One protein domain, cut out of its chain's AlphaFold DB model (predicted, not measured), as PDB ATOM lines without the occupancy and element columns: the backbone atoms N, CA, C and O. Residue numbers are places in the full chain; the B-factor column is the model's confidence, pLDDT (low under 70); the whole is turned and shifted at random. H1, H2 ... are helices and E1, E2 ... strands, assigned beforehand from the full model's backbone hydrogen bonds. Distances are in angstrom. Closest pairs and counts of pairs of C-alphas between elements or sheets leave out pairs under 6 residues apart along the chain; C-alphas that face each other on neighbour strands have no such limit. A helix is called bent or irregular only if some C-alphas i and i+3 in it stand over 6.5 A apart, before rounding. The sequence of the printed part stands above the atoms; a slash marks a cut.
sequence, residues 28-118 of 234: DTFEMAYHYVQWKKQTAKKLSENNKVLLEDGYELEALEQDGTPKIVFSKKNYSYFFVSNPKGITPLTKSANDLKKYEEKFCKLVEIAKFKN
ATOM      1  N   ASP A  28      -5.748  29.849   0.622       87.62
ATOM      2  CA  ASP A  28      -5.369  31.165   0.099       87.62
ATOM      3  C   ASP A  28      -4.386  31.924   1.004       87.62
ATOM      4  O   ASP A  28      -3.395  32.490   0.537       87.62
ATOM      5  N   THR A  29      -4.638  31.946   2.314       92.12
ATOM      6  CA  THR A  29      -3.728  32.609   3.264       92.12
ATOM      7  C   THR A  29      -2.406  31.864   3.425       92.12
ATOM      8  O   THR A  29      -1.385  32.500   3.689       92.12
ATOM      9  N   PHE A  30      -2.409  30.538   3.259       93.12
ATOM     10  CA  PHE A  30      -1.192  29.740   3.253       93.12
ATOM     11  C   PHE A  30      -0.324  30.079   2.047       93.12
ATOM     12  O   PHE A  30       0.835  30.436   2.246       93.12
ATOM     13  N   GLU A  31      -0.884  30.052   0.836       89.38
ATOM     14  CA  GLU A  31      -0.145  30.377  -0.391       89.38
ATOM     15  C   GLU A  31       0.442  31.793  -0.322       89.38
ATOM     16  O   GLU A  31       1.623  32.012  -0.595       89.38
ATOM     17  N   MET A  32      -0.339  32.757   0.175       89.88
ATOM     18  CA  MET A  32       0.127  34.131   0.372       89.88
ATOM     19  C   MET A  32       1.317  34.219   1.340       89.88
ATOM     20  O   MET A  32       2.317  34.884   1.051       89.88
ATOM     21  N   ALA A  33       1.231  33.550   2.493       93.69
ATOM     22  CA  ALA A  33       2.318  33.510   3.465       93.69
ATOM     23  C   ALA A  33       3.553  32.781   2.908       93.69
ATOM     24  O   ALA A  33       4.680  33.224   3.128       93.69
ATOM     25  N   TYR A  34       3.350  31.698   2.156       92.94
ATOM     26  CA  TYR A  34       4.410  30.904   1.540       92.94
ATOM     27  C   TYR A  34       5.185  31.737   0.508       92.94
ATOM     28  O   TYR A  34       6.409  31.867   0.612       92.94
ATOM     29  N   HIS A  35       4.475  32.414  -0.402       90.25
ATOM     30  CA  HIS A  35       5.057  33.342  -1.378       90.25
ATOM     31  C   HIS A  35       5.795  34.498  -0.705       90.25
ATOM     32  O   HIS A  35       6.883  34.873  -1.141       90.25
ATOM     33  N   TYR A  36       5.249  35.045   0.387       92.44
ATOM     34  CA  TYR A  36       5.934  36.078   1.157       92.44
ATOM     35  C   TYR A  36       7.268  35.597   1.715       92.44
ATOM     36  O   TYR A  36       8.267  36.306   1.588       92.44
ATOM     37  N   VAL A  37       7.317  34.402   2.303       94.00
ATOM     38  CA  VAL A  37       8.564  33.858   2.851       94.00
ATOM     39  C   VAL A  37       9.584  33.610   1.737       94.00
ATOM     40  O   VAL A  37      10.742  33.998   1.894       94.00
ATOM     41  N   GLN A  38       9.172  33.055   0.592       90.94
ATOM     42  CA  GLN A  38      10.068  32.880  -0.555       90.94
ATOM     43  C   GLN A  38      10.591  34.219  -1.096       90.94
ATOM     44  O   GLN A  38      11.801  34.398  -1.247       90.94
ATOM     45  N   TRP A  39       9.706  35.194  -1.315       90.38
ATOM     46  CA  TRP A  39      10.080  36.540  -1.753       90.38
ATOM     47  C   TRP A  39      11.044  37.212  -0.774       90.38
ATOM     48  O   TRP A  39      12.060  37.794  -1.167       90.38
ATOM     49  N   LYS A  40      10.749  37.121   0.524       91.31
ATOM     50  CA  LYS A  40      11.557  37.741   1.569       91.31
ATOM     51  C   LYS A  40      12.937  37.097   1.653       91.31
ATOM     52  O   LYS A  40      13.904  37.820   1.865       91.31
ATOM     53  N   LYS A  41      13.049  35.783   1.429       91.19
ATOM     54  CA  LYS A  41      14.336  35.077   1.358       91.19
ATOM     55  C   LYS A  41      15.243  35.644   0.260       91.19
ATOM     56  O   LYS A  41      16.432  35.792   0.490       91.19
ATOM     57  N   GLN A  42      14.679  36.022  -0.887       86.50
ATOM     58  CA  GLN A  42      15.446  36.573  -2.014       86.50
ATOM     59  C   GLN A  42      15.762  38.071  -1.877       86.50
ATOM     60  O   GLN A  42      16.734  38.558  -2.445       86.50
ATOM     61  N   THR A  43      14.938  38.826  -1.146       87.06
ATOM     62  CA  THR A  43      15.004  40.302  -1.126       87.06
ATOM     63  C   THR A  43      15.483  40.901   0.196       87.06
ATOM     64  O   THR A  43      15.742  42.105   0.279       87.06
ATOM     65  N   ALA A  44      15.573  40.110   1.267       89.44
ATOM     66  CA  ALA A  44      15.991  40.618   2.563       89.44
ATOM     67  C   ALA A  44      17.477  41.000   2.563       89.44
ATOM     68  O   ALA A  44      18.346  40.210   2.219       89.44
ATOM     69  N   LYS A  45      17.774  42.198   3.077       87.31
ATOM     70  CA  LYS A  45      19.154  42.646   3.331       87.31
ATOM     71  C   LYS A  45      19.874  41.804   4.389       87.31
ATOM     72  O   LYS A  45      21.097  41.820   4.453       87.31
ATOM     73  N   LYS A  46      19.113  41.144   5.266       89.06
ATOM     74  CA  LYS A  46      19.620  40.314   6.357       89.06
ATOM     75  C   LYS A  46      18.734  39.085   6.515       89.06
ATOM     76  O   LYS A  46      17.521  39.219   6.684       89.06
ATOM     77  N   LEU A  47      19.367  37.922   6.491       92.38
ATOM     78  CA  LEU A  47      18.783  36.627   6.826       92.38
ATOM     79  C   LEU A  47      19.403  36.129   8.137       92.38
ATOM     80  O   LEU A  47      20.333  36.750   8.663       92.38
ATOM     81  N   SER A  48      18.859  35.051   8.695       89.81
ATOM     82  CA  SER A  48      19.510  34.360   9.808       89.81
ATOM     83  C   SER A  48      20.816  33.700   9.361       89.81
ATOM     84  O   SER A  48      21.080  33.566   8.165       89.81
ATOM     85  N   GLU A  49      21.616  33.243  10.323       86.50
ATOM     86  CA  GLU A  49      22.836  32.463  10.059       86.50
ATOM     87  C   GLU A  49      22.545  31.190   9.245       86.50
ATOM     88  O   GLU A  49      23.380  30.745   8.466       86.50
ATOM     89  N   ASN A  50      21.320  30.663   9.347       85.88
ATOM     90  CA  ASN A  50      20.844  29.502   8.597       85.88
ATOM     91  C   ASN A  50      20.166  29.872   7.264       85.88
ATOM     92  O   ASN A  50      19.423  29.061   6.710       85.88
ATOM     93  N   ASN A  51      20.363  31.094   6.758       87.81
ATOM     94  CA  ASN A  51      19.763  31.580   5.512       87.81
ATOM     95  C   ASN A  51      18.213  31.585   5.526       87.81
ATOM     96  O   ASN A  51      17.560  31.329   4.507       87.81
ATOM     97  N   LYS A  52      17.615  31.859   6.696       92.12
ATOM     98  CA  LYS A  52      16.156  31.911   6.908       92.12
ATOM     99  C   LYS A  52      15.649  33.338   7.094       92.12
ATOM    100  O   LYS A  52      16.396  34.249   7.456       92.12
ATOM    101  N   VAL A  53      14.353  33.538   6.868       93.12
ATOM    102  CA  VAL A  53      13.702  34.844   7.031       93.12
ATOM    103  C   VAL A  53      13.497  35.136   8.517       93.12
ATOM    104  O   VAL A  53      12.795  34.397   9.197       93.12
ATOM    105  N   LEU A  54      14.077  36.228   9.016       92.81
ATOM    106  CA  LEU A  54      13.962  36.637  10.418       92.81
ATOM    107  C   LEU A  54      12.670  37.420  10.690       92.81
ATOM    108  O   LEU A  54      12.352  38.375   9.977       92.81
ATOM    109  N   LEU A  55      11.972  37.049  11.762       90.50
ATOM    110  CA  LEU A  55      10.893  37.819  12.382       90.50
ATOM    111  C   LEU A  55      11.406  38.608  13.596       90.50
ATOM    112  O   LEU A  55      12.404  38.250  14.222       90.50
ATOM    113  N   GLU A  56      10.698  39.681  13.952       86.50
ATOM    114  CA  GLU A  56      11.088  40.617  15.023       86.50
ATOM    115  C   GLU A  56      11.177  39.971  16.414       86.50
ATOM    116  O   GLU A  56      11.948  40.400  17.266       86.50
ATOM    117  N   ASP A  57      10.424  38.900  16.651       86.81
ATOM    118  CA  ASP A  57      10.393  38.151  17.911       86.81
ATOM    119  C   ASP A  57      11.441  37.017  17.985       86.81
ATOM    120  O   ASP A  57      11.422  36.171  18.900       86.81
ATOM    121  N   GLY A  58      12.366  37.004  17.021       89.38
ATOM    122  CA  GLY A  58      13.473  36.062  16.916       89.38
ATOM    123  C   GLY A  58      13.088  34.692  16.361       89.38
ATOM    124  O   GLY A  58      13.868  33.756  16.517       89.38
ATOM    125  N   TYR A  59      11.897  34.544  15.774       91.81
ATOM    126  CA  TYR A  59      11.594  33.378  14.945       91.81
ATOM    127  C   TYR A  59      12.268  33.491  13.575       91.81
ATOM    128  O   TYR A  59      12.443  34.580  13.031       91.81
ATOM    129  N   GLU A  60      12.598  32.344  13.004       94.94
ATOM    130  CA  GLU A  60      13.105  32.192  11.649       94.94
ATOM    131  C   GLU A  60      12.120  31.357  10.832       94.94
ATOM    132  O   GLU A  60      11.643  30.315  11.300       94.94
ATOM    133  N   LEU A  61      11.833  31.816   9.617       96.31
ATOM    134  CA  LEU A  61      10.898  31.194   8.690       96.31
ATOM    135  C   LEU A  61      11.620  30.604   7.492       96.31
ATOM    136  O   LEU A  61      12.521  31.218   6.913       96.31
ATOM    137  N   GLU A  62      11.135  29.449   7.067       95.31
ATOM    138  CA  GLU A  62      11.596  28.775   5.867       95.31
ATOM    139  C   GLU A  62      10.403  28.221   5.093       95.31
ATOM    140  O   GLU A  62       9.597  27.477   5.647       95.31
ATOM    141  N   ALA A  63      10.294  28.605   3.822       93.56
ATOM    142  CA  ALA A  63       9.348  28.032   2.875       93.56
ATOM    143  C   ALA A  63      10.070  26.953   2.066       93.56
ATOM    144  O   ALA A  63      11.092  27.241   1.437       93.56
ATOM    145  N   LEU A  64       9.561  25.725   2.117       91.19
ATOM    146  CA  LEU A  64      10.143  24.567   1.445       91.19
ATOM    147  C   LEU A  64       9.056  23.612   0.956       91.19
ATOM    148  O   LEU A  64       7.969  23.556   1.529       91.19
ATOM    149  N   GLU A  65       9.374  22.825  -0.064       86.44
ATOM    150  CA  GLU A  65       8.553  21.704  -0.510       86.44
ATOM    151  C   GLU A  65       9.184  20.406  -0.007       86.44
ATOM    152  O   GLU A  65      10.382  20.178  -0.181       86.44
ATOM    153  N   GLN A  66       8.392  19.566   0.655       84.69
ATOM    154  CA  GLN A  66       8.834  18.261   1.130       84.69
ATOM    155  C   GLN A  66       7.783  17.225   0.752       84.69
ATOM    156  O   GLN A  66       6.619  17.371   1.127       84.69
ATOM    157  N   ASP A  67       8.204  16.191   0.022       83.75
ATOM    158  CA  ASP A  67       7.335  15.116  -0.472       83.75
ATOM    159  C   ASP A  67       6.149  15.662  -1.296       83.75
ATOM    160  O   ASP A  67       5.000  15.259  -1.115       83.75
ATOM    161  N   GLY A  68       6.410  16.668  -2.142       78.88
ATOM    162  CA  GLY A  68       5.392  17.347  -2.954       78.88
ATOM    163  C   GLY A  68       4.429  18.241  -2.163       78.88
ATOM    164  O   GLY A  68       3.454  18.738  -2.717       78.88
ATOM    165  N   THR A  69       4.666  18.432  -0.861       85.25
ATOM    166  CA  THR A  69       3.819  19.253   0.010       85.25
ATOM    167  C   THR A  69       4.546  20.546   0.388       85.25
ATOM    168  O   THR A  69       5.598  20.468   1.036       85.25
ATOM    169  N   PRO A  70       4.008  21.735   0.057       90.19
ATOM    170  CA  PRO A  70       4.582  23.002   0.491       90.19
ATOM    171  C   PRO A  70       4.406  23.188   2.003       90.19
ATOM    172  O   PRO A  70       3.355  22.882   2.581       90.19
ATOM    173  N   LYS A  71       5.449  23.697   2.661       95.56
ATOM    174  CA  LYS A  71       5.506  23.915   4.110       95.56
ATOM    175  C   LYS A  71       6.154  25.251   4.448       95.56
ATOM    176  O   LYS A  71       7.140  25.648   3.833       95.56
ATOM    177  N   ILE A  72       5.649  25.896   5.496       96.75
ATOM    178  CA  ILE A  72       6.312  27.012   6.175       96.75
ATOM    179  C   ILE A  72       6.751  26.522   7.549       96.75
ATOM    180  O   ILE A  72       5.910  26.217   8.395       96.75
ATOM    181  N   VAL A  73       8.058  26.438   7.777       96.00
ATOM    182  CA  VAL A  73       8.640  25.994   9.047       96.00
ATOM    183  C   VAL A  73       8.961  27.203   9.914       96.00
ATOM    184  O   VAL A  73       9.660  28.117   9.480       96.00
ATOM    185  N   PHE A  74       8.481  27.182  11.158       95.44
ATOM    186  CA  PHE A  74       8.781  28.186  12.174       95.44
ATOM    187  C   PHE A  74       9.813  27.625  13.151       95.44
ATOM    188  O   PHE A  74       9.563  26.642  13.856       95.44
ATOM    189  N   SER A  75      10.970  28.275  13.219       93.44
ATOM    190  CA  SER A  75      12.097  27.857  14.056       93.44
ATOM    191  C   SER A  75      12.615  28.994  14.935       93.44
ATOM    192  O   SER A  75      12.358  30.159  14.656       93.44
ATOM    193  N   LYS A  76      13.301  28.678  16.035       90.44
ATOM    194  CA  LYS A  76      13.990  29.659  16.890       90.44
ATOM    195  C   LYS A  76      15.184  28.987  17.561       90.44
ATOM    196  O   LYS A  76      15.037  27.905  18.123       90.44
ATOM    197  N   LYS A  77      16.363  29.621  17.500       82.69
ATOM    198  CA  LYS A  77      17.624  29.086  18.061       82.69
ATOM    199  C   LYS A  77      17.898  27.627  17.641       82.69
ATOM    200  O   LYS A  77      18.189  26.794  18.490       82.69
ATOM    201  N   ASN A  78      17.756  27.319  16.350       77.31
ATOM    202  CA  ASN A  78      17.935  25.982  15.752       77.31
ATOM    203  C   ASN A  78      16.888  24.912  16.117       77.31
ATOM    204  O   ASN A  78      17.000  23.779  15.656       77.31
ATOM    205  N   TYR A  79      15.838  25.251  16.871       82.44
ATOM    206  CA  TYR A  79      14.727  24.335  17.138       82.44
ATOM    207  C   TYR A  79      13.523  24.682  16.265       82.44
ATOM    208  O   TYR A  79      13.066  25.826  16.261       82.44
ATOM    209  N   SER A  80      12.992  23.696  15.543       82.19
ATOM    210  CA  SER A  80      11.721  23.819  14.823       82.19
ATOM    211  C   SER A  80      10.557  23.594  15.790       82.19
ATOM    212  O   SER A  80      10.510  22.584  16.487       82.19
ATOM    213  N   TYR A  81       9.622  24.541  15.843       86.56
ATOM    214  CA  TYR A  81       8.508  24.521  16.800       86.56
ATOM    215  C   TYR A  81       7.242  23.943  16.182       86.56
ATOM    216  O   TYR A  81       6.576  23.100  16.781       86.56
ATOM    217  N   PHE A  82       6.914  24.404  14.979       92.56
ATOM    218  CA  PHE A  82       5.765  23.955  14.211       92.56
ATOM    219  C   PHE A  82       6.003  24.229  12.729       92.56
ATOM    220  O   PHE A  82       6.886  25.009  12.355       92.56
ATOM    221  N   PHE A  83       5.199  23.600  11.889       94.06
ATOM    222  CA  PHE A  83       5.086  23.977  10.491       94.06
ATOM    223  C   PHE A  83       3.624  24.174  10.117       94.06
ATOM    224  O   PHE A  83       2.723  23.665  10.779       94.06
ATOM    225  N   VAL A  84       3.398  24.925   9.052       94.50
ATOM    226  CA  VAL A  84       2.095  25.035   8.396       94.50
ATOM    227  C   VAL A  84       2.238  24.402   7.024       94.50
ATOM    228  O   VAL A  84       3.252  24.628   6.368       94.50
ATOM    229  N   SER A  85       1.278  23.588   6.599       93.62
ATOM    230  CA  SER A  85       1.311  22.941   5.280       93.62
ATOM    231  C   SER A  85      -0.070  22.902   4.651       93.62
ATOM    232  O   SER A  85      -1.038  22.667   5.367       93.62
ATOM    233  N   ASN A  86      -0.158  23.047   3.333       86.81
ATOM    234  CA  ASN A  86      -1.395  22.828   2.586       86.81
ATOM    235  C   ASN A  86      -1.494  21.344   2.177       86.81
ATOM    236  O   ASN A  86      -0.535  20.840   1.589       86.81
ATOM    237  N   PRO A  87      -2.569  20.599   2.514       87.06
ATOM    238  CA  PRO A  87      -3.822  21.042   3.150       87.06
ATOM    239  C   PRO A  87      -3.897  20.868   4.674       87.06
ATOM    240  O   PRO A  87      -4.916  21.199   5.275       87.06
ATOM    241  N   LYS A  88      -2.855  20.339   5.329       88.75
ATOM    242  CA  LYS A  88      -2.932  19.865   6.728       88.75
ATOM    243  C   LYS A  88      -3.016  20.963   7.801       88.75
ATOM    244  O   LYS A  88      -3.259  20.643   8.959       88.75
ATOM    245  N   GLY A  89      -2.799  22.231   7.461       91.88
ATOM    246  CA  GLY A  89      -2.789  23.327   8.426       91.88
ATOM    247  C   GLY A  89      -1.575  23.306   9.352       91.88
ATOM    248  O   GLY A  89      -0.471  22.919   8.957       91.88
ATOM    249  N   ILE A  90      -1.773  23.783  10.581       92.56
ATOM    250  CA  ILE A  90      -0.727  23.952  11.595       92.56
ATOM    251  C   ILE A  90      -0.425  22.609  12.263       92.56
ATOM    252  O   ILE A  90      -1.295  22.003  12.881       92.56
ATOM    253  N   THR A  91       0.832  22.175  12.194       92.19
ATOM    254  CA  THR A  91       1.320  20.942  12.820       92.19
ATOM    255  C   THR A  91       2.436  21.253  13.827       92.19
ATOM    256  O   THR A  91       3.528  21.673  13.426       92.19
ATOM    257  N   PRO A  92       2.201  21.048  15.136       91.38
ATOM    258  CA  PRO A  92       3.236  21.132  16.166       91.38
ATOM    259  C   PRO A  92       4.341  20.090  15.961       91.38
ATOM    260  O   PRO A  92       4.062  18.933  15.655       91.38
ATOM    261  N   LEU A  93       5.598  20.476  16.190       86.88
ATOM    262  CA  LEU A  93       6.749  19.560  16.213       86.88
ATOM    263  C   LEU A  93       7.200  19.215  17.640       86.88
ATOM    264  O   LEU A  93       7.994  18.300  17.844       86.88
ATOM    265  N   THR A  94       6.690  19.934  18.640       80.25
ATOM    266  CA  THR A  94       6.969  19.711  20.061       80.25
ATOM    267  C   THR A  94       5.717  19.197  20.781       80.25
ATOM    268  O   THR A  94       4.591  19.500  20.394       80.25
ATOM    269  N   LYS A  95       5.899  18.396  21.843       63.91
ATOM    270  CA  LYS A  95       4.828  17.630  22.526       63.91
ATOM    271  C   LYS A  95       3.799  18.468  23.314       63.91
ATOM    272  O   LYS A  95       2.923  17.894  23.954       63.91
ATOM    273  N   SER A  96       3.889  19.797  23.315       61.34
ATOM    274  CA  SER A  96       2.959  20.652  24.062       61.34
ATOM    275  C   SER A  96       1.740  21.003  23.202       61.34
ATOM    276  O   SER A  96       1.777  21.920  22.383       61.34
ATOM    277  N   ALA A  97       0.636  20.278  23.402       56.59
ATOM    278  CA  ALA A  97      -0.652  20.568  22.761       56.59
ATOM    279  C   ALA A  97      -1.227  21.950  23.155       56.59
ATOM    280  O   ALA A  97      -2.017  22.527  22.410       56.59
ATOM    281  N   ASN A  98      -0.777  22.519  24.283       62.41
ATOM    282  CA  ASN A  98      -1.204  23.832  24.779       62.41
ATOM    283  C   ASN A  98      -0.671  25.025  23.957       62.41
ATOM    284  O   ASN A  98      -1.070  26.159  24.210       62.41
ATOM    285  N   ASP A  99       0.189  24.800  22.958       78.88
ATOM    286  CA  ASP A  99       0.767  25.866  22.130       78.88
ATOM    287  C   ASP A  99       0.042  26.094  20.786       78.88
ATOM    288  O   ASP A  99       0.419  27.004  20.047       78.88
ATOM    289  N   LEU A 100      -1.016  25.337  20.452       86.25
ATOM    290  CA  LEU A 100      -1.669  25.448  19.135       86.25
ATOM    291  C   LEU A 100      -2.208  26.861  18.858       86.25
ATOM    292  O   LEU A 100      -1.914  27.432  17.810       86.25
ATOM    293  N   LYS A 101      -2.903  27.464  19.831       88.31
ATOM    294  CA  LYS A 101      -3.408  28.843  19.723       88.31
ATOM    295  C   LYS A 101      -2.280  29.851  19.488       88.31
ATOM    296  O   LYS A 101      -2.407  30.778  18.698       88.31
ATOM    297  N   LYS A 102      -1.139  29.655  20.149       90.31
ATOM    298  CA  LYS A 102       0.039  30.511  19.985       90.31
ATOM    299  C   LYS A 102       0.651  30.355  18.592       90.31
ATOM    300  O   LYS A 102       1.072  31.349  18.009       90.31
ATOM    301  N   TYR A 103       0.711  29.140  18.051       91.50
ATOM    302  CA  TYR A 103       1.188  28.896  16.685       91.50
ATOM    303  C   TYR A 103       0.256  29.505  15.641       91.50
ATOM    304  O   TYR A 103       0.721  30.115  14.680       91.50
ATOM    305  N   GLU A 104      -1.047  29.429  15.882       91.75
ATOM    306  CA  GLU A 104      -2.056  30.093  15.071       91.75
ATOM    307  C   GLU A 104      -1.896  31.611  15.087       91.75
ATOM    308  O   GLU A 104      -1.740  32.210  14.030       91.75
ATOM    309  N   GLU A 105      -1.785  32.238  16.260       92.06
ATOM    310  CA  GLU A 105      -1.507  33.675  16.369       92.06
ATOM    311  C   GLU A 105      -0.223  34.084  15.622       92.06
ATOM    312  O   GLU A 105      -0.159  35.167  15.035       92.06
ATOM    313  N   LYS A 106       0.812  33.230  15.618       93.06
ATOM    314  CA  LYS A 106       2.048  33.476  14.855       93.06
ATOM    315  C   LYS A 106       1.828  33.384  13.354       93.06
ATOM    316  O   LYS A 106       2.293  34.263  12.630       93.06
ATOM    317  N   PHE A 107       1.121  32.360  12.895       95.12
ATOM    318  CA  PHE A 107       0.788  32.228  11.485       95.12
ATOM    319  C   PHE A 107      -0.099  33.389  11.012       95.12
ATOM    320  O   PHE A 107       0.200  33.996   9.988       95.12
ATOM    321  N   CYS A 108      -1.094  33.809  11.798       93.50
ATOM    322  CA  CYS A 108      -1.937  34.957  11.455       93.50
ATOM    323  C   CYS A 108      -1.134  36.254  11.338       93.50
ATOM    324  O   CYS A 108      -1.342  37.022  10.404       93.50
ATOM    325  N   LYS A 109      -0.163  36.486  12.228       93.75
ATOM    326  CA  LYS A 109       0.747  37.637  12.105       93.75
ATOM    327  C   LYS A 109       1.553  37.597  10.807       93.75
ATOM    328  O   LYS A 109       1.713  38.634  10.170       93.75
ATOM    329  N   LEU A 110       2.032  36.421  10.396       94.69
ATOM    330  CA  LEU A 110       2.708  36.255   9.107       94.69
ATOM    331  C   LEU A 110       1.773  36.579   7.934       94.69
ATOM    332  O   LEU A 110       2.178  37.293   7.019       94.69
ATOM    333  N   VAL A 111       0.527  36.105   7.984       93.12
ATOM    334  CA  VAL A 111      -0.498  36.396   6.971       93.12
ATOM    335  C   VAL A 111      -0.768  37.899   6.873       93.12
ATOM    336  O   VAL A 111      -0.799  38.429   5.768       93.12
ATOM    337  N   GLU A 112      -0.900  38.616   7.990       92.50
ATOM    338  CA  GLU A 112      -1.105  40.074   7.974       92.50
ATOM    339  C   GLU A 112       0.080  40.827   7.350       92.50
ATOM    340  O   GLU A 112      -0.108  41.738   6.540       92.50
ATOM    341  N   ILE A 113       1.313  40.400   7.644       90.94
ATOM    342  CA  ILE A 113       2.512  40.948   6.994       90.94
ATOM    343  C   ILE A 113       2.475  40.676   5.483       90.94
ATOM    344  O   ILE A 113       2.775  41.571   4.690       90.94
ATOM    345  N   ALA A 114       2.108  39.457   5.082       89.00
ATOM    346  CA  ALA A 114       2.046  39.054   3.682       89.00
ATOM    347  C   ALA A 114       0.973  39.840   2.906       89.00
ATOM    348  O   ALA A 114       1.268  40.369   1.832       89.00
ATOM    349  N   LYS A 115      -0.225  40.019   3.487       87.81
ATOM    350  CA  LYS A 115      -1.307  40.851   2.933       87.81
ATOM    351  C   LYS A 115      -0.835  42.272   2.658       87.81
ATOM    352  O   LYS A 115      -1.053  42.789   1.566       87.81
ATOM    353  N   PHE A 116      -0.126  42.885   3.609       85.25
ATOM    354  CA  PHE A 116       0.397  44.243   3.446       85.25
ATOM    355  C   PHE A 116       1.387  44.373   2.276       85.25
ATOM    356  O   PHE A 116       1.545  45.455   1.713       85.25
ATOM    357  N   LYS A 117       2.069  43.288   1.887       84.00
ATOM    358  CA  LYS A 117       2.985  43.293   0.735       84.00
ATOM    359  C   LYS A 117       2.300  43.127  -0.612       84.00
ATOM    360  O   LYS A 117       2.953  43.406  -1.614       84.00
ATOM    361  N   ASN A 118       1.029  42.723  -0.639       80.94
ATOM    362  CA  ASN A 118       0.240  42.555  -1.859       80.94
ATOM    363  C   ASN A 118       0.972  41.725  -2.936       80.94
ATOM    364  O   ASN A 118       1.025  42.101  -4.108       80.94
TER     365      ASN A 118
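This is residues 28 to 118 of the 234 residues of an uncharacterized protein of bacterium 336/3 (UniProt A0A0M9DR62). A strongly twisted sheet of four strands has two helices, H1 and H2, over one of its faces and no named element over the other. Both helices cross the strands, H1 mainly over E1 and E2 and H2 over E3 and E4, and the first half of H1 meets the last part of H2, while a long loop, residues 44 to 59, folds back to the E1 edge of the sheet. The printed part has 91 residues, with two named helices and four named strands in the order H1 E1 E2 E3 E4 H2; the sheet's order is E1 - E2 - E3 - E4, antiparallel throughout, and the class is mixed, helices and strands. The whole is compact, with a radius of gyration of the C-alphas of 12.3 A and spans of 35 by 29 by 27 A.

H1, residues 28 to 43, begins with C-alpha 28 at (-5.369, 31.165, 0.099) and is 22.4 A long. E1, residues 60 to 66, is 18.0 A long. E2, residues 69 to 76, begins with C-alpha 69 at (3.819, 19.253, 0.010) and is 22.3 A long. E3 is residues 79 to 85, 18.0 A, and E4 is residues 89 to 92, 10.1 A. H2, residues 97 to 117, is 31.9 A long and ends with C-alpha 117 at (2.985, 43.293, 0.735); it is irregular, with C-alphas 98 and 101 7.5 A apart.

The strands form a meander, each the antiparallel neighbour of the one before, in three hairpins. N 62 and O 73 of E1 and E2 are 3.1 A apart, N 74 and O 82 of E2 and E3 2.9 A, and N 83 and O 91 of E3 and E4 3.0 A, each within hydrogen-bond range. The edge strands E1 and E4 are apart. H1 and H2 are on the same face of the sheet, making two layers, helices on one face of a sheet. H1, at a height of 8.8 A over the sheet, runs across the strands, at 66 degrees to E1 on the local plane; its closest C-alphas to E1 are those of Tyr 34 and Ala 63, 5.9 A. H2, at a height of 9.4 A, also runs across, at 66 degrees to E3 on the local plane; its closest C-alphas to E4 are those of Leu 100 and Pro 92, 7.2 A. H1 touches H2 with residues 29 to 36 alone, the closest C-alphas being those of Ala 33 and Val 111, 5.3 A; they run the same way at a steep tilt of 67 degrees, only just short of about perpendicular. In H1 every O i to N i+4 pair is within hydrogen-bond range, in H2 15 of 17.

The C-alphas farthest apart are those of Lys 45 and Ala 97, 35.5 A. The printed part has no cut. The link from H1 to E1 is long, 16 residues, and in it residues 53 to 54 pair antiparallel with residues 60 to 61 of E1; the other links are tight. The mean pLDDT of the printed part is 88.5, and residues 95 to 98 are under 70.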